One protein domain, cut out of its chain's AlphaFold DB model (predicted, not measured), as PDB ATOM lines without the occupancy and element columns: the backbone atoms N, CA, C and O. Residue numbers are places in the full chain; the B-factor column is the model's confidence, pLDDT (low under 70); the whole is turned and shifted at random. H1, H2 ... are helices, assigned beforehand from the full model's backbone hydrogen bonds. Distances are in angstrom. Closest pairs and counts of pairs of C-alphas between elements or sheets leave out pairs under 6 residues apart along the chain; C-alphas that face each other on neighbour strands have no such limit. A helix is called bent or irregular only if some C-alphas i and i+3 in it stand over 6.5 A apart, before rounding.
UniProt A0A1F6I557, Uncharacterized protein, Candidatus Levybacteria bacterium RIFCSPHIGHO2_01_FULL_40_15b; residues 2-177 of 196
ATOM      1  N   LYS A   2     141.113 169.100 196.327       74.19
ATOM      2  CA  LYS A   2     142.345 168.556 196.955       74.19
ATOM      3  C   LYS A   2     143.185 167.630 196.050       74.19
ATOM      4  O   LYS A   2     144.406 167.720 196.073       74.19
ATOM      5  N   TRP A   3     142.544 166.789 195.232       83.69
ATOM      6  CA  TRP A   3     143.246 165.866 194.328       83.69
ATOM      7  C   TRP A   3     143.967 166.577 193.169       83.69
ATOM      8  O   TRP A   3     145.112 166.257 192.879       83.69
ATOM      9  N   ILE A   4     143.344 167.606 192.584       84.38
ATOM     10  CA  ILE A   4     143.948 168.442 191.528       84.38
ATOM     11  C   ILE A   4     145.192 169.168 192.052       84.38
ATOM     12  O   ILE A   4     146.219 169.190 191.380       84.38
ATOM     13  N   ASN A   5     145.134 169.684 193.282       85.25
ATOM     14  CA  ASN A   5     146.279 170.329 193.922       85.25
ATOM     15  C   ASN A   5     147.432 169.339 194.155       85.25
ATOM     16  O   ASN A   5     148.588 169.672 193.909       85.25
ATOM     17  N   GLY A   6     147.119 168.117 194.596       87.00
ATOM     18  CA  GLY A   6     148.113 167.052 194.751       87.00
ATOM     19  C   GLY A   6     148.745 166.636 193.421       87.00
ATOM     20  O   GLY A   6     149.964 166.502 193.342       87.00
ATOM     21  N   LEU A   7     147.938 166.503 192.364       91.31
ATOM     22  CA  LEU A   7     148.419 166.179 191.021       91.31
ATOM     23  C   LEU A   7     149.327 167.282 190.466       91.31
ATOM     24  O   LEU A   7     150.375 166.977 189.906       91.31
ATOM     25  N   TYR A   8     148.968 168.551 190.677       91.88
ATOM     26  CA  TYR A   8     149.807 169.691 190.315       91.88
ATOM     27  C   TYR A   8     151.162 169.654 191.035       91.88
ATOM     28  O   TYR A   8     152.197 169.788 190.392       91.88
ATOM     29  N   VAL A   9     151.169 169.435 192.354       93.25
ATOM     30  CA  VAL A   9     152.403 169.342 193.153       93.25
ATOM     31  C   VAL A   9     153.294 168.208 192.652       93.25
ATOM     32  O   VAL A   9     154.494 168.415 192.470       93.25
ATOM     33  N   LEU A  10     152.711 167.034 192.393       94.25
ATOM     34  CA  LEU A  10     153.432 165.883 191.852       94.25
ATOM     35  C   LEU A  10     154.019 166.196 190.473       94.25
ATOM     36  O   LEU A  10     155.200 165.954 190.238       94.25
ATOM     37  N   PHE A  11     153.212 166.773 189.583       94.25
ATOM     38  CA  PHE A  11     153.634 167.143 188.238       94.25
ATOM     39  C   PHE A  11     154.761 168.180 188.257       94.25
ATOM     40  O   PHE A  11     155.771 167.992 187.584       94.25
ATOM     41  N   LEU A  12     154.634 169.224 189.084       94.38
ATOM     42  CA  LEU A  12     155.664 170.246 189.262       94.38
ATOM     43  C   LEU A  12     156.966 169.642 189.813       94.38
ATOM     44  O   LEU A  12     158.051 169.966 189.334       94.38
ATOM     45  N   GLY A  13     156.860 168.732 190.784       95.00
ATOM     46  CA  GLY A  13     158.006 168.011 191.334       95.00
ATOM     47  C   GLY A  13     158.745 167.194 190.274       95.00
ATOM     48  O   GLY A  13     159.967 167.295 190.143       95.00
ATOM     49  N   ILE A  14     158.001 166.406 189.495       94.75
ATOM     50  CA  ILE A  14     158.551 165.549 188.438       94.75
ATOM     51  C   ILE A  14     159.205 166.393 187.351       94.75
ATOM     52  O   ILE A  14     160.360 166.141 187.012       94.75
ATOM     53  N   ILE A  15     158.506 167.404 186.826       95.12
ATOM     54  CA  ILE A  15     159.019 168.160 185.687       95.12
ATOM     55  C   ILE A  15     160.296 168.916 186.037       95.12
ATOM     56  O   ILE A  15     161.267 168.816 185.299       95.12
ATOM     57  N   LEU A  16     160.355 169.571 187.200       95.50
ATOM     58  CA  LEU A  16     161.565 170.264 187.650       95.50
ATOM     59  C   LEU A  16     162.733 169.299 187.867       95.50
ATOM     60  O   LEU A  16     163.878 169.621 187.539       95.50
ATOM     61  N   SER A  17     162.450 168.101 188.378       94.81
ATOM     62  CA  SER A  17     163.475 167.075 188.564       94.81
ATOM     63  C   SER A  17     164.032 166.606 187.222       94.81
ATOM     64  O   SER A  17     165.249 166.586 187.046       94.81
ATOM     65  N   ILE A  18     163.161 166.298 186.252       93.12
ATOM     66  CA  ILE A  18     163.560 165.902 184.892       93.12
ATOM     67  C   ILE A  18     164.366 167.024 184.233       93.12
ATOM     68  O   ILE A  18     165.479 166.767 183.779       93.12
ATOM     69  N   THR A  19     163.875 168.267 184.260       93.38
ATOM     70  CA  THR A  19     164.592 169.447 183.743       93.38
ATOM     71  C   THR A  19     165.994 169.549 184.332       93.38
ATOM     72  O   THR A  19     166.952 169.819 183.613       93.38
ATOM     73  N   THR A  20     166.144 169.276 185.630       92.88
ATOM     74  CA  THR A  20     167.450 169.302 186.298       92.88
ATOM     75  C   THR A  20     168.363 168.184 185.815       92.88
ATOM     76  O   THR A  20     169.510 168.445 185.468       92.88
ATOM     77  N   GLY A  21     167.871 166.945 185.757       89.69
ATOM     78  CA  GLY A  21     168.665 165.811 185.281       89.69
ATOM     79  C   GLY A  21     169.125 165.982 183.832       89.69
ATOM     80  O   GLY A  21     170.291 165.736 183.526       89.69
ATOM     81  N   PHE A  22     168.241 166.482 182.966       89.81
ATOM     82  CA  PHE A  22     168.560 166.802 181.572       89.81
ATOM     83  C   PHE A  22     169.511 167.997 181.472       89.81
ATOM     84  O   PHE A  22     170.448 167.959 180.682       89.81
ATOM     85  N   GLY A  23     169.348 169.016 182.318       88.69
ATOM     86  CA  GLY A  23     170.277 170.144 182.398       88.69
ATOM     87  C   GLY A  23     171.686 169.707 182.791       88.69
ATOM     88  O   GLY A  23     172.654 170.076 182.132       88.69
ATOM     89  N   VAL A  24     171.820 168.853 183.810       87.81
ATOM     90  CA  VAL A  24     173.131 168.305 184.193       87.81
ATOM     91  C   VAL A  24     173.714 167.467 183.055       87.81
ATOM     92  O   VAL A  24     174.890 167.622 182.755       87.81
ATOM     93  N   ALA A  25     172.919 166.642 182.370       84.75
ATOM     94  CA  ALA A  25     173.402 165.884 181.213       84.75
ATOM     95  C   ALA A  25     173.851 166.786 180.042       84.75
ATOM     96  O   ALA A  25     174.823 166.458 179.365       84.75
ATOM     97  N   ALA A  26     173.186 167.928 179.834       84.38
ATOM     98  CA  ALA A  26     173.501 168.897 178.782       84.38
ATOM     99  C   ALA A  26     174.799 169.679 179.049       84.38
ATOM    100  O   ALA A  26     175.589 169.924 178.137       84.38
ATOM    101  N   PHE A  27     175.026 170.096 180.298       84.81
ATOM    102  CA  PHE A  27     176.190 170.910 180.680       84.81
ATOM    103  C   PHE A  27     177.362 170.091 181.234       84.81
ATOM    104  O   PHE A  27     178.485 170.589 181.303       84.81
ATOM    105  N   TYR A  28     177.124 168.838 181.617       83.38
ATOM    106  CA  TYR A  28     178.122 167.922 182.154       83.38
ATOM    107  C   TYR A  28     177.958 166.551 181.474       83.38
ATOM    108  O   TYR A  28     177.310 165.655 182.024       83.38
ATOM    109  N   PRO A  29     178.505 166.372 180.256       79.94
ATOM    110  CA  PRO A  29     178.320 165.157 179.470       79.94
ATOM    111  C   PRO A  29     179.076 163.965 180.064       79.94
ATOM    112  O   PRO A  29     180.167 164.097 180.622       79.94
ATOM    113  N   GLN A  30     178.483 162.782 179.926       79.44
ATOM    114  CA  GLN A  30     179.039 161.531 180.443       79.44
ATOM    115  C   GLN A  30     180.283 161.119 179.646       79.44
ATOM    116  O   GLN A  30     180.322 161.330 178.430       79.44
ATOM    117  N   PRO A  31     181.292 160.493 180.279       80.44
ATOM    118  CA  PRO A  31     182.384 159.888 179.529       80.44
ATOM    119  C   PRO A  31     181.843 158.809 178.581       80.44
ATOM    120  O   PRO A  31     180.916 158.075 178.921       80.44
ATOM    121  N   VAL A  32     182.436 158.701 177.393       80.44
ATOM    122  CA  VAL A  32     182.053 157.700 176.388       80.44
ATOM    123  C   VAL A  32     182.724 156.372 176.723       80.44
ATOM    124  O   VAL A  32     183.932 156.325 176.959       80.44
ATOM    125  N   ARG A  33     181.941 155.289 176.756       80.62
ATOM    126  CA  ARG A  33     182.472 153.938 176.961       80.62
ATOM    127  C   ARG A  33     183.298 153.519 175.735       80.62
ATOM    128  O   ARG A  33     182.806 153.705 174.623       80.62
ATOM    129  N   PRO A  34     184.497 152.932 175.907       79.75
ATOM    130  CA  PRO A  34     185.253 152.388 174.784       79.75
ATOM    131  C   PRO A  34     184.444 151.305 174.061       79.75
ATOM    132  O   PRO A  34     183.745 150.508 174.695       79.75
ATOM    133  N   ASP A  35     184.521 151.307 172.732       77.31
ATOM    134  CA  ASP A  35     183.759 150.397 171.883       77.31
ATOM    135  C   ASP A  35     184.354 148.981 171.927       77.31
ATOM    136  O   ASP A  35     185.510 148.755 171.572       77.31
ATOM    137  N   SER A  36     183.539 148.009 172.343       66.12
ATOM    138  CA  SER A  36     183.906 146.592 172.368       66.12
ATOM    139  C   SER A  36     184.002 145.956 170.977       66.12
ATOM    140  O   SER A  36     184.490 144.831 170.858       66.12
ATOM    141  N   SER A  37     183.538 146.636 169.922       61.56
ATOM    142  CA  SER A  37     183.607 146.141 168.541       61.56
ATOM    143  C   SER A  37     185.048 145.992 168.037       61.56
ATOM    144  O   SER A  37     185.324 145.094 167.238       61.56
ATOM    145  N   LEU A  38     185.985 146.791 168.570       59.38
ATOM    146  CA  LEU A  38     187.422 146.680 168.292       59.38
ATOM    147  C   LEU A  38     187.991 145.330 168.750       59.38
ATOM    148  O   LEU A  38     188.796 144.732 168.047       59.38
ATOM    149  N   THR A  39     187.499 144.784 169.866       58.06
ATOM    150  CA  THR A  39     187.907 143.462 170.377       58.06
ATOM    151  C   THR A  39     187.371 142.304 169.522       58.06
ATOM    152  O   THR A  39     187.912 141.198 169.571       58.06
ATOM    153  N   TYR A  40     186.302 142.529 168.748       53.06
ATOM    154  CA  TYR A  40     185.630 141.489 167.958       53.06
ATOM    155  C   TYR A  40     186.037 141.478 166.475       53.06
ATOM    156  O   TYR A  40     185.995 140.421 165.844       53.06
ATOM    157  N   ARG A  41     186.462 142.625 165.916       53.31
ATOM    158  CA  ARG A  41     186.928 142.721 164.517       53.31
ATOM    159  C   ARG A  41     188.164 141.867 164.232       53.31
ATOM    160  O   ARG A  41     188.241 141.290 163.155       53.31
ATOM    161  N   ASP A  42     189.047 141.703 165.213       58.62
ATOM    162  CA  ASP A  42     190.255 140.881 165.091       58.62
ATOM    163  C   ASP A  42     190.037 139.501 165.734       58.62
ATOM    164  O   ASP A  42     190.629 139.135 166.758       58.62
ATOM    165  N   THR A  43     189.118 138.720 165.162       67.50
ATOM    166  CA  THR A  43     188.905 137.331 165.580       67.50
ATOM    167  C   THR A  43     190.004 136.449 164.996       67.50
ATOM    168  O   THR A  43     190.054 136.184 163.799       67.50
ATOM    169  N   VAL A  44     190.900 135.974 165.864       77.69
ATOM    170  CA  VAL A  44     191.888 134.952 165.501       77.69
ATOM    171  C   VAL A  44     191.129 133.692 165.056       77.69
ATOM    172  O   VAL A  44     190.291 133.206 165.825       77.69
ATOM    173  N   PRO A  45     191.391 133.154 163.849       81.38
ATOM    174  CA  PRO A  45     190.724 131.957 163.357       81.38
ATOM    175  C   PRO A  45     190.868 130.796 164.339       81.38
ATOM    176  O   PRO A  45     191.951 130.558 164.874       81.38
ATOM    177  N   GLN A  46     189.800 130.021 164.537       80.50
ATOM    178  CA  GLN A  46     189.827 128.877 165.459       80.50
ATOM    179  C   GLN A  46     190.899 127.840 165.075       80.50
ATOM    180  O   GLN A  46     191.437 127.161 165.947       80.50
ATOM    181  N   SER A  47     191.269 127.780 163.789       82.19
ATOM    182  CA  SER A  47     192.373 126.965 163.268       82.19
ATOM    183  C   SER A  47     193.722 127.270 163.925       82.19
ATOM    184  O   SER A  47     194.534 126.362 164.083       82.19
ATOM    185  N   CYS A  48     193.949 128.506 164.382       80.81
ATOM    186  CA  CYS A  48     195.161 128.890 165.108       80.81
ATOM    187  C   CYS A  48     195.228 128.318 166.535       80.81
ATOM    188  O   CYS A  48     196.296 128.341 167.145       80.81
ATOM    189  N   TYR A  49     194.114 127.799 167.062       82.31
ATOM    190  CA  TYR A  49     194.030 127.151 168.376       82.31
ATOM    191  C   TYR A  49     193.839 125.628 168.286       82.31
ATOM    192  O   TYR A  49     193.824 124.957 169.315       82.31
ATOM    193  N   SER A  50     193.687 125.066 167.082       82.19
ATOM    194  CA  SER A  50     193.373 123.644 166.883       82.19
ATOM    195  C   SER A  50     194.516 122.697 167.248       82.19
ATOM    196  O   SER A  50     194.257 121.596 167.724       82.19
ATOM    197  N   THR A  51     195.773 123.093 167.016       83.81
ATOM    198  CA  THR A  51     196.958 122.277 167.326       83.81
ATOM    199  C   THR A  51     198.143 123.145 167.777       83.81
ATOM    200  O   THR A  51     198.253 124.301 167.356       83.81
ATOM    201  N   PRO A  52     199.084 122.605 168.578       77.75
ATOM    202  CA  PRO A  52     200.301 123.326 168.972       77.75
ATOM    203  C   PRO A  52     201.180 123.754 167.781       77.75
ATOM    204  O   PRO A  52     201.837 124.796 167.835       77.75
ATOM    205  N   GLN A  53     201.178 122.985 166.682       78.12
ATOM    206  CA  GLN A  53     201.889 123.347 165.449       78.12
ATOM    207  C   GLN A  53     201.220 124.513 164.704       78.12
ATOM    208  O   GLN A  53     201.908 125.376 164.168       78.12
ATOM    209  N   ALA A  54     199.884 124.587 164.693       75.75
ATOM    210  CA  ALA A  54     199.171 125.699 164.064       75.75
ATOM    211  C   ALA A  54     199.401 127.017 164.820       75.75
ATOM    212  O   ALA A  54     199.613 128.060 164.202       75.75
ATOM    213  N   GLN A  55     199.458 126.957 166.153       78.62
ATOM    214  CA  GLN A  55     199.716 128.115 167.010       78.62
ATOM    215  C   GLN A  55     201.144 128.672 166.875       78.62
ATOM    216  O   GLN A  55     201.379 129.851 167.135       78.62
ATOM    217  N   SER A  56     202.099 127.830 166.470       81.00
ATOM    218  CA  SER A  56     203.498 128.209 166.246       81.00
ATOM    219  C   SER A  56     203.788 128.676 164.817       81.00
ATOM    220  O   SER A  56     204.900 129.127 164.549       81.00
ATOM    221  N   SER A  57     202.799 128.637 163.916       86.00
ATOM    222  CA  SER A  57     202.926 129.266 162.600       86.00
ATOM    223  C   SER A  57     203.087 130.784 162.734       86.00
ATOM    224  O   SER A  57     202.452 131.416 163.583       86.00
ATOM    225  N   LEU A  58     203.943 131.373 161.894       84.12
ATOM    226  CA  LEU A  58     204.259 132.806 161.923       84.12
ATOM    227  C   LEU A  58     202.992 133.669 161.775       84.12
ATOM    228  O   LEU A  58     202.821 134.657 162.488       84.12
ATOM    229  N   ASP A  59     202.067 133.244 160.910       83.25
ATOM    230  CA  ASP A  59     200.794 133.927 160.666       83.25
ATOM    231  C   ASP A  59     199.882 133.909 161.901       83.25
ATOM    232  O   ASP A  59     199.379 134.953 162.319       83.25
ATOM    233  N   CYS A  60     199.715 132.752 162.554       83.81
ATOM    234  CA  CYS A  60     198.911 132.670 163.774       83.81
ATOM    235  C   CYS A  60     199.566 133.393 164.958       83.81
ATOM    236  O   CYS A  60     198.851 134.002 165.754       83.81
ATOM    237  N   GLN A  61     200.899 133.386 165.080       85.69
ATOM    238  CA  GLN A  61     201.590 134.155 166.122       85.69
ATOM    239  C   GLN A  61     201.360 135.659 165.969       85.69
ATOM    240  O   GLN A  61     201.041 136.319 166.959       85.69
ATOM    241  N   ASN A  62     201.454 136.190 164.747       84.94
ATOM    242  CA  ASN A  62     201.212 137.607 164.476       84.94
ATOM    243  C   ASN A  62     199.768 138.012 164.810       84.94
ATOM    244  O   ASN A  62     199.561 139.009 165.499       84.94
ATOM    245  N   LEU A  63     198.777 137.204 164.415       85.06
ATOM    246  CA  LEU A  63     197.363 137.460 164.719       85.06
ATOM    247  C   LEU A  63     197.062 137.384 166.224       85.06
ATOM    248  O   LEU A  63     196.358 138.235 166.769       85.06
ATOM    249  N   ILE A  64     197.621 136.394 166.927       84.88
ATOM    250  CA  ILE A  64     197.471 136.261 168.384       84.88
ATOM    251  C   ILE A  64     198.129 137.443 169.102       84.88
ATOM    252  O   ILE A  64     197.560 137.967 170.062       84.88
ATOM    253  N   GLN A  65     199.306 137.875 168.649       85.25
ATOM    254  CA  GLN A  65     200.022 139.004 169.232       85.25
ATOM    255  C   GLN A  65     199.279 140.322 168.994       85.25
ATOM    256  O   GLN A  65     199.097 141.093 169.935       85.25
ATOM    257  N   GLN A  66     198.779 140.554 167.779       84.44
ATOM    258  CA  GLN A  66     197.961 141.723 167.452       84.44
ATOM    259  C   GLN A  66     196.702 141.777 168.324       84.44
ATOM    260  O   GLN A  66     196.422 142.807 168.938       84.44
ATOM    261  N   ARG A  67     196.008 140.644 168.493       83.62
ATOM    262  CA  ARG A  67     194.848 140.548 169.388       83.62
ATOM    263  C   ARG A  67     195.200 140.886 170.836       83.62
ATOM    264  O   ARG A  67     194.444 141.600 171.489       83.62
ATOM    265  N   ARG A  68     196.338 140.400 171.351       83.75
ATOM    266  CA  ARG A  68     196.798 140.725 172.714       83.75
ATOM    267  C   ARG A  68     197.033 142.222 172.890       83.75
ATOM    268  O   ARG A  68     196.624 142.762 173.911       83.75
ATOM    269  N   VAL A  69     197.639 142.885 171.906       85.25
ATOM    270  CA  VAL A  69     197.879 144.337 171.949       85.25
ATOM    271  C   VAL A  69     196.558 145.109 171.950       85.25
ATOM    272  O   VAL A  69     196.370 145.977 172.800       85.25
ATOM    273  N   VAL A  70     195.614 144.761 171.070       83.94
ATOM    274  CA  VAL A  70     194.284 145.402 171.018       83.94
ATOM    275  C   VAL A  70     193.507 145.170 172.315       83.94
ATOM    276  O   VAL A  70     192.896 146.093 172.851       83.94
ATOM    277  N   GLN A  71     193.569 143.959 172.874       83.62
ATOM    278  CA  GLN A  71     192.910 143.645 174.139       83.62
ATOM    279  C   GLN A  71     193.524 144.421 175.313       83.62
ATOM    280  O   GLN A  71     192.785 144.965 176.128       83.62
ATOM    281  N   GLN A  72     194.853 144.537 175.375       86.38
ATOM    282  CA  GLN A  72     195.538 145.346 176.389       86.38
ATOM    283  C   GLN A  72     195.188 146.834 176.277       86.38
ATOM    284  O   GLN A  72     194.973 147.489 177.297       86.38
ATOM    285  N   GLN A  73     195.093 147.366 175.055       86.06
ATOM    286  CA  GLN A  73     194.647 148.742 174.820       86.06
ATOM    287  C   GLN A  73     193.205 148.943 175.290       86.06
ATOM    288  O   GLN A  73     192.946 149.849 176.075       86.06
ATOM    289  N   TYR A  74     192.288 148.045 174.916       86.38
ATOM    290  CA  TYR A  74     190.898 148.105 175.366       86.38
ATOM    291  C   TYR A  74     190.774 148.008 176.894       86.38
ATOM    292  O   TYR A  74     189.999 148.747 177.497       86.38
ATOM    293  N   GLU A  75     191.537 147.128 177.549       87.38
ATOM    294  CA  GLU A  75     191.557 147.018 179.012       87.38
ATOM    295  C   GLU A  75     192.081 148.302 179.674       87.38
ATOM    296  O   GLU A  75     191.496 148.768 180.656       87.38
ATOM    297  N   SER A  76     193.127 148.917 179.115       89.25
ATOM    298  CA  SER A  76     193.664 150.200 179.586       89.25
ATOM    299  C   SER A  76     192.666 151.351 179.410       89.25
ATOM    300  O   SER A  76     192.420 152.128 180.342       89.25
ATOM    301  N   ASP A  77     192.010 151.422 178.252       87.81
ATOM    302  CA  ASP A  77     190.966 152.405 177.964       87.81
ATOM    303  C   ASP A  77     189.748 152.201 178.865       87.81
ATOM    304  O   ASP A  77     189.153 153.168 179.350       87.81
ATOM    305  N   LEU A  78     189.399 150.947 179.162       88.06
ATOM    306  CA  LEU A  78     188.309 150.609 180.066       88.06
ATOM    307  C   LEU A  78     188.625 151.026 181.506       88.06
ATOM    308  O   LEU A  78     187.754 151.585 182.173       88.06
ATOM    309  N   GLN A  79     189.851 150.808 181.984       88.62
ATOM    310  CA  GLN A  79     190.290 151.295 183.298       88.62
ATOM    311  C   GLN A  79     190.248 152.825 183.363       88.62
ATOM    312  O   GLN A  79     189.720 153.403 184.318       88.62
ATOM    313  N   THR A  80     190.728 153.495 182.314       88.88
ATOM    314  CA  THR A  80     190.681 154.958 182.200       88.88
ATOM    315  C   THR A  80     189.242 155.471 182.208       88.88
ATOM    316  O   THR A  80     188.919 156.422 182.927       88.88
ATOM    317  N   TYR A  81     188.350 154.821 181.460       88.31
ATOM    318  CA  TYR A  81     186.921 155.114 181.449       88.31
ATOM    319  C   TYR A  81     186.291 154.927 182.831       88.31
ATOM    320  O   TYR A  81     185.572 155.811 183.286       88.31
ATOM    321  N   GLN A  82     186.576 153.826 183.532       88.25
ATOM    322  CA  GLN A  82     186.031 153.575 184.872       88.25
ATOM    323  C   GLN A  82     186.463 154.646 185.876       88.25
ATOM    324  O   GLN A  82     185.627 155.154 186.627       88.25
ATOM    325  N   ASN A  83     187.735 155.052 185.840       88.50
ATOM    326  CA  ASN A  83     188.247 156.128 186.687       88.50
ATOM    327  C   ASN A  83     187.555 157.465 186.384       88.50
ATOM    328  O   ASN A  83     187.071 158.135 187.301       88.50
ATOM    329  N   LYS A  84     187.423 157.825 185.101       86.38
ATOM    330  CA  LYS A  84     186.705 159.040 184.679       86.38
ATOM    331  C   LYS A  84     185.224 158.993 185.058       86.38
ATOM    332  O   LYS A  84     184.689 159.979 185.557       86.38
ATOM    333  N   ASN A  85     184.569 157.850 184.882       85.19
ATOM    334  CA  ASN A  85     183.155 157.661 185.195       85.19
ATOM    335  C   ASN A  85     182.879 157.711 186.708       85.19
ATOM    336  O   ASN A  85     181.878 158.276 187.148       85.19
ATOM    337  N   SER A  86     183.787 157.182 187.531       83.69
ATOM    338  CA  SER A  86     183.701 157.307 188.990       83.69
ATOM    339  C   SER A  86     183.738 158.776 189.424       83.69
ATOM    340  O   SER A  86     182.867 159.219 190.177       83.69
ATOM    341  N   GLY A  87     184.673 159.564 188.880       85.38
ATOM    342  CA  GLY A  87     184.736 161.010 189.120       85.38
ATOM    343  C   GLY A  87     183.482 161.739 188.631       85.38
ATOM    344  O   GLY A  87     182.862 162.483 189.388       85.38
ATOM    345  N   TYR A  88     183.055 161.453 187.399       85.19
ATOM    346  CA  TYR A  88     181.847 162.013 186.796       85.19
ATOM    347  C   TYR A  88     180.608 161.802 187.674       85.19
ATOM    348  O   TYR A  88     179.912 162.760 188.012       85.19
ATOM    349  N   THR A  89     180.351 160.560 188.092       84.00
ATOM    350  CA  THR A  89     179.138 160.228 188.851       84.00
ATOM    351  C   THR A  89     179.087 160.898 190.219       84.00
ATOM    352  O   THR A  89     178.006 161.298 190.647       84.00
ATOM    353  N   ARG A  90     180.231 161.069 190.894       86.44
ATOM    354  CA  ARG A  90     180.295 161.814 192.161       86.44
ATOM    355  C   ARG A  90     179.902 163.270 191.947       86.44
ATOM    356  O   ARG A  90     178.991 163.752 192.612       86.44
ATOM    357  N   THR A  91     180.536 163.947 190.992       88.44
ATOM    358  CA  THR A  91     180.264 165.362 190.701       88.44
ATOM    359  C   THR A  91     178.822 165.586 190.244       88.44
ATOM    360  O   THR A  91     178.166 166.518 190.701       88.44
ATOM    361  N   ALA A  92     178.284 164.695 189.410       85.56
ATOM    362  CA  ALA A  92     176.895 164.742 188.958       85.56
ATOM    363  C   ALA A  92     175.888 164.678 190.122       85.56
ATOM    364  O   ALA A  92     174.917 165.432 190.151       85.56
ATOM    365  N   ILE A  93     176.134 163.813 191.115       87.56
ATOM    366  CA  ILE A  93     175.296 163.725 192.320       87.56
ATOM    367  C   ILE A  93     175.400 165.010 193.150       87.56
ATOM    368  O   ILE A  93     174.379 165.511 193.615       87.56
ATOM    369  N   PHE A  94     176.602 165.580 193.295       90.81
ATOM    370  CA  PHE A  94     176.777 166.862 193.985       90.81
ATOM    371  C   PHE A  94     175.961 167.985 193.337       90.81
ATOM    372  O   PHE A  94     175.310 168.740 194.057       90.81
ATOM    373  N   PHE A  95     175.925 168.062 192.003       90.25
ATOM    374  CA  PHE A  95     175.063 169.021 191.303       90.25
ATOM    375  C   PHE A  95     173.578 168.783 191.586       90.25
ATOM    376  O   PHE A  95     172.860 169.735 191.879       90.25
ATOM    377  N   GLY A  96     173.127 167.526 191.572       90.38
ATOM    378  CA  GLY A  96     171.749 167.174 191.928       90.38
ATOM    379  C   GLY A  96     171.357 167.635 193.330       90.38
ATOM    380  O   GLY A  96     170.305 168.243 193.518       90.38
ATOM    381  N   ILE A  97     172.227 167.407 194.315       93.00
ATOM    382  CA  ILE A  97     172.007 167.842 195.702       93.00
ATOM    383  C   ILE A  97     172.012 169.372 195.799       93.00
ATOM    384  O   ILE A  97     171.133 169.940 196.443       93.00
ATOM    385  N   ALA A  98     172.963 170.046 195.147       95.00
ATOM    386  CA  ALA A  98     173.062 171.503 195.168       95.00
ATOM    387  C   ALA A  98     171.818 172.168 194.559       95.00
ATOM    388  O   ALA A  98     171.231 173.060 195.171       95.00
ATOM    389  N   ILE A  99     171.364 171.701 193.392       94.50
ATOM    390  CA  ILE A  99     170.153 172.217 192.742       94.50
ATOM    391  C   ILE A  99     168.908 171.860 193.564       94.50
ATOM    392  O   ILE A  99     168.030 172.703 193.752       94.50
ATOM    393  N   GLY A 100     168.855 170.657 194.139       95.12
ATOM    394  CA  GLY A 100     167.775 170.262 195.042       95.12
ATOM    395  C   GLY A 100     167.673 171.159 196.281       95.12
ATOM    396  O   GLY A 100     166.572 171.551 196.674       95.12
ATOM    397  N   ALA A 101     168.810 171.561 196.858       95.69
ATOM    398  CA  ALA A 101     168.857 172.519 197.959       95.69
ATOM    399  C   ALA A 101     168.353 173.907 197.532       95.69
ATOM    400  O   ALA A 101     167.600 174.537 198.273       95.69
ATOM    401  N   ILE A 102     168.693 174.361 196.320       96.19
ATOM    402  CA  ILE A 102     168.166 175.615 195.758       96.19
ATOM    403  C   ILE A 102     166.639 175.553 195.639       96.19
ATOM    404  O   ILE A 102     165.962 176.483 196.080       96.19
ATOM    405  N   TYR A 103     166.071 174.454 195.127       96.00
ATOM    406  CA  TYR A 103     164.612 174.288 195.085       96.00
ATOM    407  C   TYR A 103     163.980 174.333 196.472       96.00
ATOM    408  O   TYR A 103     162.949 174.983 196.645       96.00
ATOM    409  N   ALA A 104     164.608 173.714 197.473       95.12
ATOM    410  CA  ALA A 104     164.111 173.765 198.842       95.12
ATOM    411  C   ALA A 104     164.124 175.193 199.413       95.12
ATOM    412  O   ALA A 104     163.132 175.621 200.004       95.12
ATOM    413  N   ILE A 105     165.197 175.958 199.190       95.81
ATOM    414  CA  ILE A 105     165.314 177.356 199.638       95.81
ATOM    415  C   ILE A 105     164.239 178.229 198.978       95.81
ATOM    416  O   ILE A 105     163.527 178.964 199.667       95.81
ATOM    417  N   ILE A 106     164.079 178.123 197.656       94.25
ATOM    418  CA  ILE A 106     163.066 178.881 196.906       94.25
ATOM    419  C   ILE A 106     161.655 178.472 197.355       94.25
ATOM    420  O   ILE A 106     160.799 179.333 197.571       94.25
ATOM    421  N   GLY A 107     161.419 177.174 197.563       92.62
ATOM    422  CA  GLY A 107     160.156 176.639 198.067       92.62
ATOM    423  C   GLY A 107     159.792 177.191 199.445       92.62
ATOM    424  O   GLY A 107     158.678 177.679 199.635       92.62
ATOM    425  N   LEU A 108     160.739 177.208 200.389       92.81
ATOM    426  CA  LEU A 108     160.541 177.808 201.714       92.81
ATOM    427  C   LEU A 108     160.240 179.309 201.625       92.81
ATOM    428  O   LEU A 108     159.343 179.794 202.315       92.81
ATOM    429  N   GLY A 109     160.925 180.038 200.741       92.38
ATOM    430  CA  GLY A 109     160.656 181.459 200.501       92.38
ATOM    431  C   GLY A 109     159.248 181.736 199.957       92.38
ATOM    432  O   GLY A 109     158.646 182.764 200.271       92.38
ATOM    433  N   LEU A 110     158.687 180.806 199.179       90.06
ATOM    434  CA  LEU A 110     157.365 180.927 198.558       90.06
ATOM    435  C   LEU A 110     156.209 180.425 199.428       90.06
ATOM    436  O   LEU A 110     155.056 180.664 199.071       90.06
ATOM    437  N   ILE A 111     156.475 179.802 200.583       89.12
ATOM    438  CA  ILE A 111     155.441 179.133 201.393       89.12
ATOM    439  C   ILE A 111     154.304 180.062 201.836       89.12
ATOM    440  O   ILE A 111     153.168 179.621 201.969       89.12
ATOM    441  N   LYS A 112     154.602 181.354 202.033       84.94
ATOM    442  CA  LYS A 112     153.617 182.380 202.416       84.94
ATOM    443  C   LYS A 112     152.820 182.936 201.233       84.94
ATOM    444  O   LYS A 112     151.776 183.533 201.450       84.94
ATOM    445  N   LYS A 113     153.339 182.811 200.006       84.94
ATOM    446  CA  LYS A 113     152.725 183.370 198.790       84.94
ATOM    447  C   LYS A 113     151.920 182.330 198.015       84.94
ATOM    448  O   LYS A 113     150.874 182.656 197.471       84.94
ATOM    449  N   SER A 114     152.429 181.106 197.936       88.00
ATOM    450  CA  SER A 114     151.775 179.977 197.280       88.00
ATOM    451  C   SER A 114     152.282 178.688 197.918       88.00
ATOM    452  O   SER A 114     153.370 178.197 197.604       88.00
ATOM    453  N   LYS A 115     151.491 178.127 198.834       88.00
ATOM    454  CA  LYS A 115     151.766 176.845 199.491       88.00
ATOM    455  C   LYS A 115     151.799 175.713 198.470       88.00
ATOM    456  O   LYS A 115     152.616 174.803 198.604       88.00
ATOM    457  N   LEU A 116     150.966 175.779 197.431       90.06
ATOM    458  CA  LEU A 116     150.977 174.840 196.301       90.06
ATOM    459  C   LEU A 116     152.335 174.791 195.589       90.06
ATOM    460  O   LEU A 116     152.942 173.724 195.494       90.06
ATOM    461  N   VAL A 117     152.833 175.939 195.122       91.38
ATOM    462  CA  VAL A 117     154.118 176.018 194.406       91.38
ATOM    463  C   VAL A 117     155.277 175.670 195.339       91.38
ATOM    464  O   VAL A 117     156.158 174.902 194.954       91.38
ATOM    465  N   ALA A 118     155.241 176.143 196.587       93.12
ATOM    466  CA  ALA A 118     156.231 175.807 197.606       93.12
ATOM    467  C   ALA A 118     156.333 174.293 197.855       93.12
ATOM    468  O   ALA A 118     157.432 173.744 197.882       93.12
ATOM    469  N   THR A 119     155.195 173.604 197.982       93.06
ATOM    470  CA  THR A 119     155.169 172.148 198.201       93.06
ATOM    471  C   THR A 119     155.729 171.398 196.992       93.06
ATOM    472  O   THR A 119     156.488 170.446 197.164       93.06
ATOM    473  N   GLY A 120     155.414 171.838 195.768       94.12
ATOM    474  CA  GLY A 120     155.976 171.242 194.551       94.12
ATOM    475  C   GLY A 120     157.479 171.484 194.389       94.12
ATOM    476  O   GLY A 120     158.189 170.566 193.996       94.12
ATOM    477  N   LEU A 121     157.990 172.661 194.766       95.19
ATOM    478  CA  LEU A 121     159.432 172.952 194.804       95.19
ATOM    479  C   LEU A 121     160.171 172.102 195.842       95.19
ATOM    480  O   LEU A 121     161.240 171.571 195.555       95.19
ATOM    481  N   LEU A 122     159.595 171.919 197.030       95.69
ATOM    482  CA  LEU A 122     160.163 171.029 198.046       95.69
ATOM    483  C   LEU A 122     160.199 169.577 197.554       95.69
ATOM    484  O   LEU A 122     161.217 168.901 197.703       95.69
ATOM    485  N   LEU A 123     159.119 169.120 196.911       96.00
ATOM    486  CA  LEU A 123     159.073 167.801 196.287       96.00
ATOM    487  C   LEU A 123     160.118 167.674 195.170       96.00
ATOM    488  O   LEU A 123     160.825 166.672 195.127       96.00
ATOM    489  N   ALA A 124     160.266 168.693 194.318       95.25
ATOM    490  CA  ALA A 124     161.308 168.746 193.295       95.25
ATOM    491  C   ALA A 124     162.706 168.646 193.912       95.25
ATOM    492  O   ALA A 124     163.546 167.922 193.389       95.25
ATOM    493  N   GLY A 125     162.958 169.316 195.040       94.38
ATOM    494  CA  GLY A 125     164.234 169.240 195.749       94.38
ATOM    495  C   GLY A 125     164.586 167.816 196.182       94.38
ATOM    496  O   GLY A 125     165.686 167.336 195.907       94.38
ATOM    497  N   ILE A 126     163.625 167.112 196.787       94.94
ATOM    498  CA  ILE A 126     163.789 165.718 197.231       94.94
ATOM    499  C   ILE A 126     163.966 164.782 196.031       94.94
ATOM    500  O   ILE A 126     164.901 163.980 195.994       94.94
ATOM    501  N   LEU A 127     163.083 164.890 195.035       94.50
ATOM    502  CA  LEU A 127     163.125 164.052 193.838       94.50
ATOM    503  C   LEU A 127     164.418 164.264 193.056       94.50
ATOM    504  O   LEU A 127     165.029 163.291 192.632       94.50
ATOM    505  N   THR A 128     164.884 165.505 192.926       93.38
ATOM    506  CA  THR A 128     166.167 165.816 192.293       93.38
ATOM    507  C   THR A 128     167.302 165.148 193.064       93.38
ATOM    508  O   THR A 128     168.073 164.401 192.468       93.38
ATOM    509  N   ALA A 129     167.378 165.306 194.386       91.31
ATOM    510  CA  ALA A 129     168.452 164.704 195.181       91.31
ATOM    511  C   ALA A 129     168.535 163.170 195.033       91.31
ATOM    512  O   ALA A 129     169.633 162.620 194.963       91.31
ATOM    513  N   ILE A 130     167.390 162.485 194.937       91.19
ATOM    514  CA  ILE A 130     167.328 161.016 194.837       91.19
ATOM    515  C   ILE A 130     167.504 160.536 193.389       91.19
ATOM    516  O   ILE A 130     168.251 159.595 193.123       91.19
ATOM    517  N   LEU A 131     166.815 161.167 192.437       92.19
ATOM    518  CA  LEU A 131     166.667 160.665 191.068       92.19
ATOM    519  C   LEU A 131     167.683 161.246 190.082       92.19
ATOM    520  O   LEU A 131     167.749 160.749 188.960       92.19
ATOM    521  N   THR A 132     168.506 162.233 190.460       87.62
ATOM    522  CA  THR A 132     169.470 162.880 189.539       87.62
ATOM    523  C   THR A 132     170.300 161.866 188.755       87.62
ATOM    524  O   THR A 132     170.412 161.974 187.537       87.62
ATOM    525  N   ARG A 133     170.828 160.821 189.411       85.06
ATOM    526  CA  ARG A 133     171.625 159.785 188.731       85.06
ATOM    527  C   ARG A 133     170.826 159.046 187.652       85.06
ATOM    528  O   ARG A 133     171.352 158.785 186.574       85.06
ATOM    529  N   MET A 134     169.575 158.703 187.947       87.44
ATOM    530  CA  MET A 134     168.689 158.015 187.008       87.44
ATOM    531  C   MET A 134     168.310 158.929 185.839       87.44
ATOM    532  O   MET A 134     168.339 158.494 184.693       87.44
ATOM    533  N   LEU A 135     168.004 160.195 186.119       87.06
ATOM    534  CA  LEU A 135     167.570 161.170 185.119       87.06
ATOM    535  C   LEU A 135     168.692 161.557 184.152       87.06
ATOM    536  O   LEU A 135     168.453 161.652 182.953       87.06
ATOM    537  N   ILE A 136     169.922 161.694 184.650       84.06
ATOM    538  CA  ILE A 136     171.112 161.892 183.809       84.06
ATOM    539  C   ILE A 136     171.327 160.684 182.894       84.06
ATOM    540  O   ILE A 136     171.599 160.844 181.705       84.06
ATOM    541  N   GLY A 137     171.172 159.468 183.430       80.56
ATOM    542  CA  GLY A 137     171.194 158.242 182.635       80.56
ATOM    543  C   GLY A 137     170.148 158.282 181.522       80.56
ATOM    544  O   GLY A 137     170.492 158.100 180.362       80.56
ATOM    545  N   LEU A 138     168.899 158.604 181.860       83.25
ATOM    546  CA  LEU A 138     167.788 158.661 180.911       83.25
ATOM    547  C   LEU A 138     168.017 159.678 179.779       83.25
ATOM    548  O   LEU A 138     167.774 159.349 178.620       83.25
ATOM    549  N   ALA A 139     168.554 160.860 180.093       80.00
ATOM    550  CA  ALA A 139     168.912 161.874 179.096       80.00
ATOM    551  C   ALA A 139     169.981 161.370 178.102       80.00
ATOM    552  O   ALA A 139     169.925 161.648 176.907       80.00
ATOM    553  N   SER A 140     170.929 160.558 178.576       72.56
ATOM    554  CA  SER A 140     171.965 159.942 177.733       72.56
ATOM    555  C   SER A 140     171.408 158.923 176.746       72.56
ATOM    556  O   SER A 140     171.873 158.843 175.608       72.56
ATOM    557  N   LEU A 141     170.391 158.152 177.155       72.00
ATOM    558  CA  LEU A 141     169.746 157.184 176.266       72.00
ATOM    559  C   LEU A 141     169.073 157.890 175.081       72.00
ATOM    560  O   LEU A 141     169.238 157.439 173.947       72.00
ATOM    561  N   GLY A 142     168.393 159.017 175.324       61.31
ATOM    562  CA  GLY A 142     167.793 159.843 174.268       61.31
ATOM    563  C   GLY A 142     168.822 160.399 173.276       61.31
ATOM    564  O   GLY A 142     168.598 160.383 172.069       61.31
ATOM    565  N   ALA A 143     170.006 160.792 173.753       57.09
ATOM    566  CA  ALA A 143     171.098 161.244 172.888       57.09
ATOM    567  C   ALA A 143     171.711 160.097 172.056       57.09
ATOM    568  O   ALA A 143     172.034 160.268 170.877       57.09
ATOM    569  N   SER A 144     171.843 158.908 172.658       52.28
ATOM    570  CA  SER A 144     172.539 157.751 172.075       52.28
ATOM    571  C   SER A 144     171.867 157.150 170.834       52.28
ATOM    572  O   SER A 144     172.551 156.530 170.021       52.28
ATOM    573  N   VAL A 145     170.566 157.385 170.622       50.75
ATOM    574  CA  VAL A 145     169.842 156.886 169.437       50.75
ATOM    575  C   VAL A 145     170.114 157.697 168.160       50.75
ATOM    576  O   VAL A 145     169.673 157.293 167.088       50.75
ATOM    577  N   THR A 146     170.853 158.815 168.236       46.16
ATOM    578  CA  THR A 146     171.053 159.734 167.090       46.16
ATOM    579  C   THR A 146     172.471 159.786 166.509       46.16
ATOM    580  O   THR A 146     172.685 160.436 165.484       46.16
ATOM    581  N   GLY A 147     173.430 159.057 167.098       44.72
ATOM    582  CA  GLY A 147     174.664 158.586 166.444       44.72
ATOM    583  C   GLY A 147     175.580 159.602 165.735       44.72
ATOM    584  O   GLY A 147     176.456 159.182 164.988       44.72
ATOM    585  N   THR A 148     175.413 160.914 165.913       43.62
ATOM    586  CA  THR A 148     176.186 161.957 165.208       43.62
ATOM    587  C   THR A 148     176.369 163.193 166.092       43.62
ATOM    588  O   THR A 148     175.690 163.327 167.109       43.62
ATOM    589  N   SER A 149     177.252 164.131 165.716       51.44
ATOM    590  CA  SER A 149     177.480 165.427 166.399       51.44
ATOM    591  C   SER A 149     176.205 166.241 166.701       51.44
ATOM    592  O   SER A 149     176.239 167.161 167.515       51.44
ATOM    593  N   SER A 150     175.076 165.870 166.095       51.22
ATOM    594  CA  SER A 150     173.710 166.340 166.351       51.22
ATOM    595  C   SER A 150     173.157 165.961 167.736       51.22
ATOM    596  O   SER A 150     172.245 166.623 168.224       51.22
ATOM    597  N   ALA A 151     173.706 164.931 168.394       55.00
ATOM    598  CA  ALA A 151     173.227 164.427 169.685       55.00
ATOM    599  C   ALA A 151     173.322 165.479 170.804       55.00
ATOM    600  O   ALA A 151     172.434 165.570 171.646       55.00
ATOM    601  N   ASN A 152     174.348 166.337 170.768       65.12
ATOM    602  CA  ASN A 152     174.484 167.428 171.735       65.12
ATOM    603  C   ASN A 152     173.386 168.487 171.552       65.12
ATOM    604  O   ASN A 152     172.833 168.977 172.531       65.12
ATOM    605  N   LEU A 153     173.026 168.808 170.302       73.38
ATOM    606  CA  LEU A 153     171.990 169.799 170.006       73.38
ATOM    607  C   LEU A 153     170.606 169.330 170.474       73.38
ATOM    608  O   LEU A 153     169.833 170.129 170.996       73.38
ATOM    609  N   ILE A 154     170.318 168.034 170.345       77.25
ATOM    610  CA  ILE A 154     169.055 167.439 170.801       77.25
ATOM    611  C   ILE A 154     168.916 167.561 172.319       77.25
ATOM    612  O   ILE A 154     167.886 168.033 172.789       77.25
ATOM    613  N   VAL A 155     169.968 167.245 173.081       76.38
ATOM    614  CA  VAL A 155     169.937 167.353 174.549       76.38
ATOM    615  C   VAL A 155     169.715 168.804 175.003       76.38
ATOM    616  O   VAL A 155     168.932 169.048 175.923       76.38
ATOM    617  N   TYR A 156     170.330 169.792 174.337       82.25
ATOM    618  CA  TYR A 156     170.071 171.209 174.631       82.25
ATOM    619  C   TYR A 156     168.638 171.634 174.289       82.25
ATOM    620  O   TYR A 156     168.031 172.395 175.044       82.25
ATOM    621  N   MET A 157     168.085 171.140 173.180       85.25
ATOM    622  CA  MET A 157     166.703 171.416 172.774       85.25
ATOM    623  C   MET A 157     165.696 170.814 173.760       85.25
ATOM    624  O   MET A 157     164.777 171.507 174.191       85.25
ATOM    625  N   GLU A 158     165.891 169.558 174.168       84.94
ATOM    626  CA  GLU A 158     165.064 168.889 175.179       84.94
ATOM    627  C   GLU A 158     165.102 169.639 176.509       84.94
ATOM    628  O   GLU A 158     164.052 169.936 177.086       84.94
ATOM    629  N   PHE A 159     166.300 170.022 176.964       87.56
ATOM    630  CA  PHE A 159     166.459 170.849 178.155       87.56
ATOM    631  C   PHE A 159     165.725 172.192 178.025       87.56
ATOM    632  O   PHE A 159     165.004 172.584 178.942       87.56
ATOM    633  N   GLY A 160     165.855 172.881 176.886       88.12
ATOM    634  CA  GLY A 160     165.186 174.159 176.637       88.12
ATOM    635  C   GLY A 160     163.661 174.054 176.694       88.12
ATOM    636  O   GLY A 160     163.008 174.864 177.355       88.12
ATOM    637  N   ILE A 161     163.086 173.021 176.069       90.94
ATOM    638  CA  ILE A 161     161.639 172.756 176.097       90.94
ATOM    639  C   ILE A 161     161.173 172.473 177.529       90.94
ATOM    640  O   ILE A 161     160.199 173.071 177.991       90.94
ATOM    641  N   LEU A 162     161.881 171.602 178.253       92.12
ATOM    642  CA  LEU A 162     161.569 171.255 179.641       92.12
ATOM    643  C   LEU A 162     161.660 172.464 180.580       92.12
ATOM    644  O   LEU A 162     160.817 172.627 181.467       92.12
ATOM    645  N   LEU A 163     162.638 173.344 180.363       91.88
ATOM    646  CA  LEU A 163     162.807 174.575 181.129       91.88
ATOM    647  C   LEU A 163     161.647 175.546 180.894       91.88
ATOM    648  O   LEU A 163     161.069 176.045 181.861       91.88
ATOM    649  N   ILE A 164     161.246 175.760 179.638       93.88
ATOM    650  CA  ILE A 164     160.083 176.599 179.306       93.88
ATOM    651  C   ILE A 164     158.818 176.024 179.949       93.88
ATOM    652  O   ILE A 164     158.071 176.754 180.603       93.88
ATOM    653  N   LEU A 165     158.596 174.713 179.826       93.31
ATOM    654  CA  LEU A 165     157.428 174.048 180.403       93.31
ATOM    655  C   LEU A 165     157.418 174.184 181.931       93.31
ATOM    656  O   LEU A 165     156.391 174.524 182.512       93.31
ATOM    657  N   SER A 166     158.572 174.020 182.581       92.25
ATOM    658  CA  SER A 166     158.719 174.207 184.030       92.25
ATOM    659  C   SER A 166     158.314 175.617 184.471       92.25
ATOM    660  O   SER A 166     157.559 175.770 185.431       92.25
ATOM    661  N   VAL A 167     158.761 176.649 183.747       93.00
ATOM    662  CA  VAL A 167     158.389 178.046 184.024       93.00
ATOM    663  C   VAL A 167     156.885 178.255 183.853       93.00
ATOM    664  O   VAL A 167     156.251 178.842 184.730       93.00
ATOM    665  N   VAL A 168     156.293 177.742 182.771       92.88
ATOM    666  CA  VAL A 168     154.846 177.847 182.522       92.88
ATOM    667  C   VAL A 168     154.048 177.210 183.659       92.88
ATOM    668  O   VAL A 168     153.115 177.828 184.165       92.88
ATOM    669  N   VAL A 169     154.432 176.015 184.116       90.94
ATOM    670  CA  VAL A 169     153.741 175.319 185.214       90.94
ATOM    671  C   VAL A 169     153.821 176.125 186.507       90.94
ATOM    672  O   VAL A 169     152.796 176.311 187.162       90.94
ATOM    673  N   ILE A 170     154.998 176.663 186.846       90.62
ATOM    674  CA  ILE A 170     155.167 177.535 188.019       90.62
ATOM    675  C   ILE A 170     154.259 178.764 187.910       90.62
ATOM    676  O   ILE A 170     153.560 179.086 188.869       90.62
ATOM    677  N   MET A 171     154.228 179.429 186.752       88.62
ATOM    678  CA  MET A 171     153.376 180.604 186.528       88.62
ATOM    679  C   MET A 171     151.892 180.254 186.693       88.62
ATOM    680  O   MET A 171     151.170 180.975 187.378       88.62
ATOM    681  N   VAL A 172     151.437 179.120 186.152       87.94
ATOM    682  CA  VAL A 172     150.057 178.640 186.343       87.94
ATOM    683  C   VAL A 172     149.746 178.438 187.829       87.94
ATOM    684  O   VAL A 172     148.695 178.877 188.297       87.94
ATOM    685  N   GLY A 173     150.656 177.845 188.605       83.69
ATOM    686  CA  GLY A 173     150.455 177.686 190.047       83.69
ATOM    687  C   GLY A 173     150.476 178.990 190.840       83.69
ATOM    688  O   GLY A 173     149.773 179.093 191.841       83.69
ATOM    689  N   LEU A 174     151.254 179.984 190.405       85.31
ATOM    690  CA  LEU A 174     151.313 181.295 191.056       85.31
ATOM    691  C   LEU A 174     150.084 182.163 190.751       85.31
ATOM    692  O   LEU A 174     149.623 182.878 191.639       85.31
ATOM    693  N   TYR A 175     149.558 182.115 189.523       82.31
ATOM    694  CA  TYR A 175     148.504 183.032 189.068       82.31
ATOM    695  C   TYR A 175     147.102 182.418 189.014       82.31
ATOM    696  O   TYR A 175     146.131 183.113 189.318       82.31
ATOM    697  N   SER A 176     146.957 181.147 188.631       73.75
ATOM    698  CA  SER A 176     145.636 180.527 188.424       73.75
ATOM    699  C   SER A 176     145.115 179.767 189.639       73.75
ATOM    700  O   SER A 176     143.902 179.647 189.805       73.75
ATOM    701  N   LEU A 177     145.995 179.266 190.508       65.00
ATOM    702  CA  LEU A 177     145.602 178.506 191.693       65.00
ATOM    703  C   LEU A 177     145.610 179.412 192.931       65.00
ATOM    704  O   LEU A 177     146.507 179.335 193.767       65.00
TER     705      LEU A 177
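AT A GLANCE: This is residues 2 to 177 of the 196 residues of an uncharacterized protein of Candidatus Levybacteria bacterium RIFCSPHIGHO2_01_FULL_40_15b (UniProt A0A1F6I557). A bundle of H1, the later part of H5, H6a and H7 makes one end of a long, thin shape, and the earlier part of the very long helix H5 runs on beyond it as an arm. The stretch from residue 28 through H2, H3 and H4 runs out beside this arm, with H3 and H4 at its far end, while H6b crosses the bundle near the arm and reaches H7. The printed part has 176 residues with seven named helices, H1 to H7 in order, and no named strand; the class is all helix. It is extended, with a radius of gyration of the C-alphas of 24.7 A and spans of 84 by 27 by 26 A.

IN THESE COORDINATES: H1, residues 2 to 27, begins with C-alpha 2 at (142.345, 168.556, 196.955) and is 37.6 A long. H2 is residues 37 to 41, H3 residues 46 to 49 and H4 residues 52 to 55. H5, residues 58 to 110, is 76.5 A long, beginning with C-alpha 58 at (204.259, 132.806, 161.923). H6, residues 115 to 144, was assigned as one helix by its hydrogen bonds but is bent: C-alphas 130 and 133 are 7.6 A apart. Its arms are H6a, residues 115 to 130, 22.7 A, and H6b, residues 133 to 144, 16.8 A. H7, residues 151 to 175, is 36.5 A long and ends with C-alpha 175 at (148.504, 183.032, 189.068).

HOW THE PARTS SIT: H1, H5, H6a and H7 form an up and down bundle, each running against the one before it in the chain. H1 touches H6a at a steep tilt of 43 degrees, the same way; the closest C-alphas, of Gly 13 and Ala 124, are 3.9 A apart. H1 touches H7 at a shallow tilt of 30 degrees, opposite ways, closest at the C-alphas of Thr 19 and Leu 162, 5.4 A. H5 and H6a are a helical hairpin at a shallow tilt of 24 degrees; H5 touches with residues 93 to 110 alone, closest at the C-alphas of Gly 100 and Gly 125, 3.8 A. H5 and H7 are apart. H6b is about perpendicular to H6a, at 78 degrees, and touches H7, closest at the C-alphas of Ala 143 and Ala 151, 5.0 A. H2 touches H5, closest at the C-alphas of Thr 39 and Gln 71, 6.3 A. H3 and H4 touch only at the corner, closest at the C-alphas of Cys 48 and Gln 55, 5.0 A. In H1, H2, H5, H6a, H6b and H7 every O i to N i+4 pair is within hydrogen-bond range; H3 and H4 are too short for such a pair.

THE WHOLE: The C-alphas farthest apart, of Gln 53 and Lys 112, are 84.7 A apart. The printed part has no cut, and no link is long. The mean pLDDT of the printed part is 83.8; residues 36 to 43, 142 to 152 and 177 are under 70.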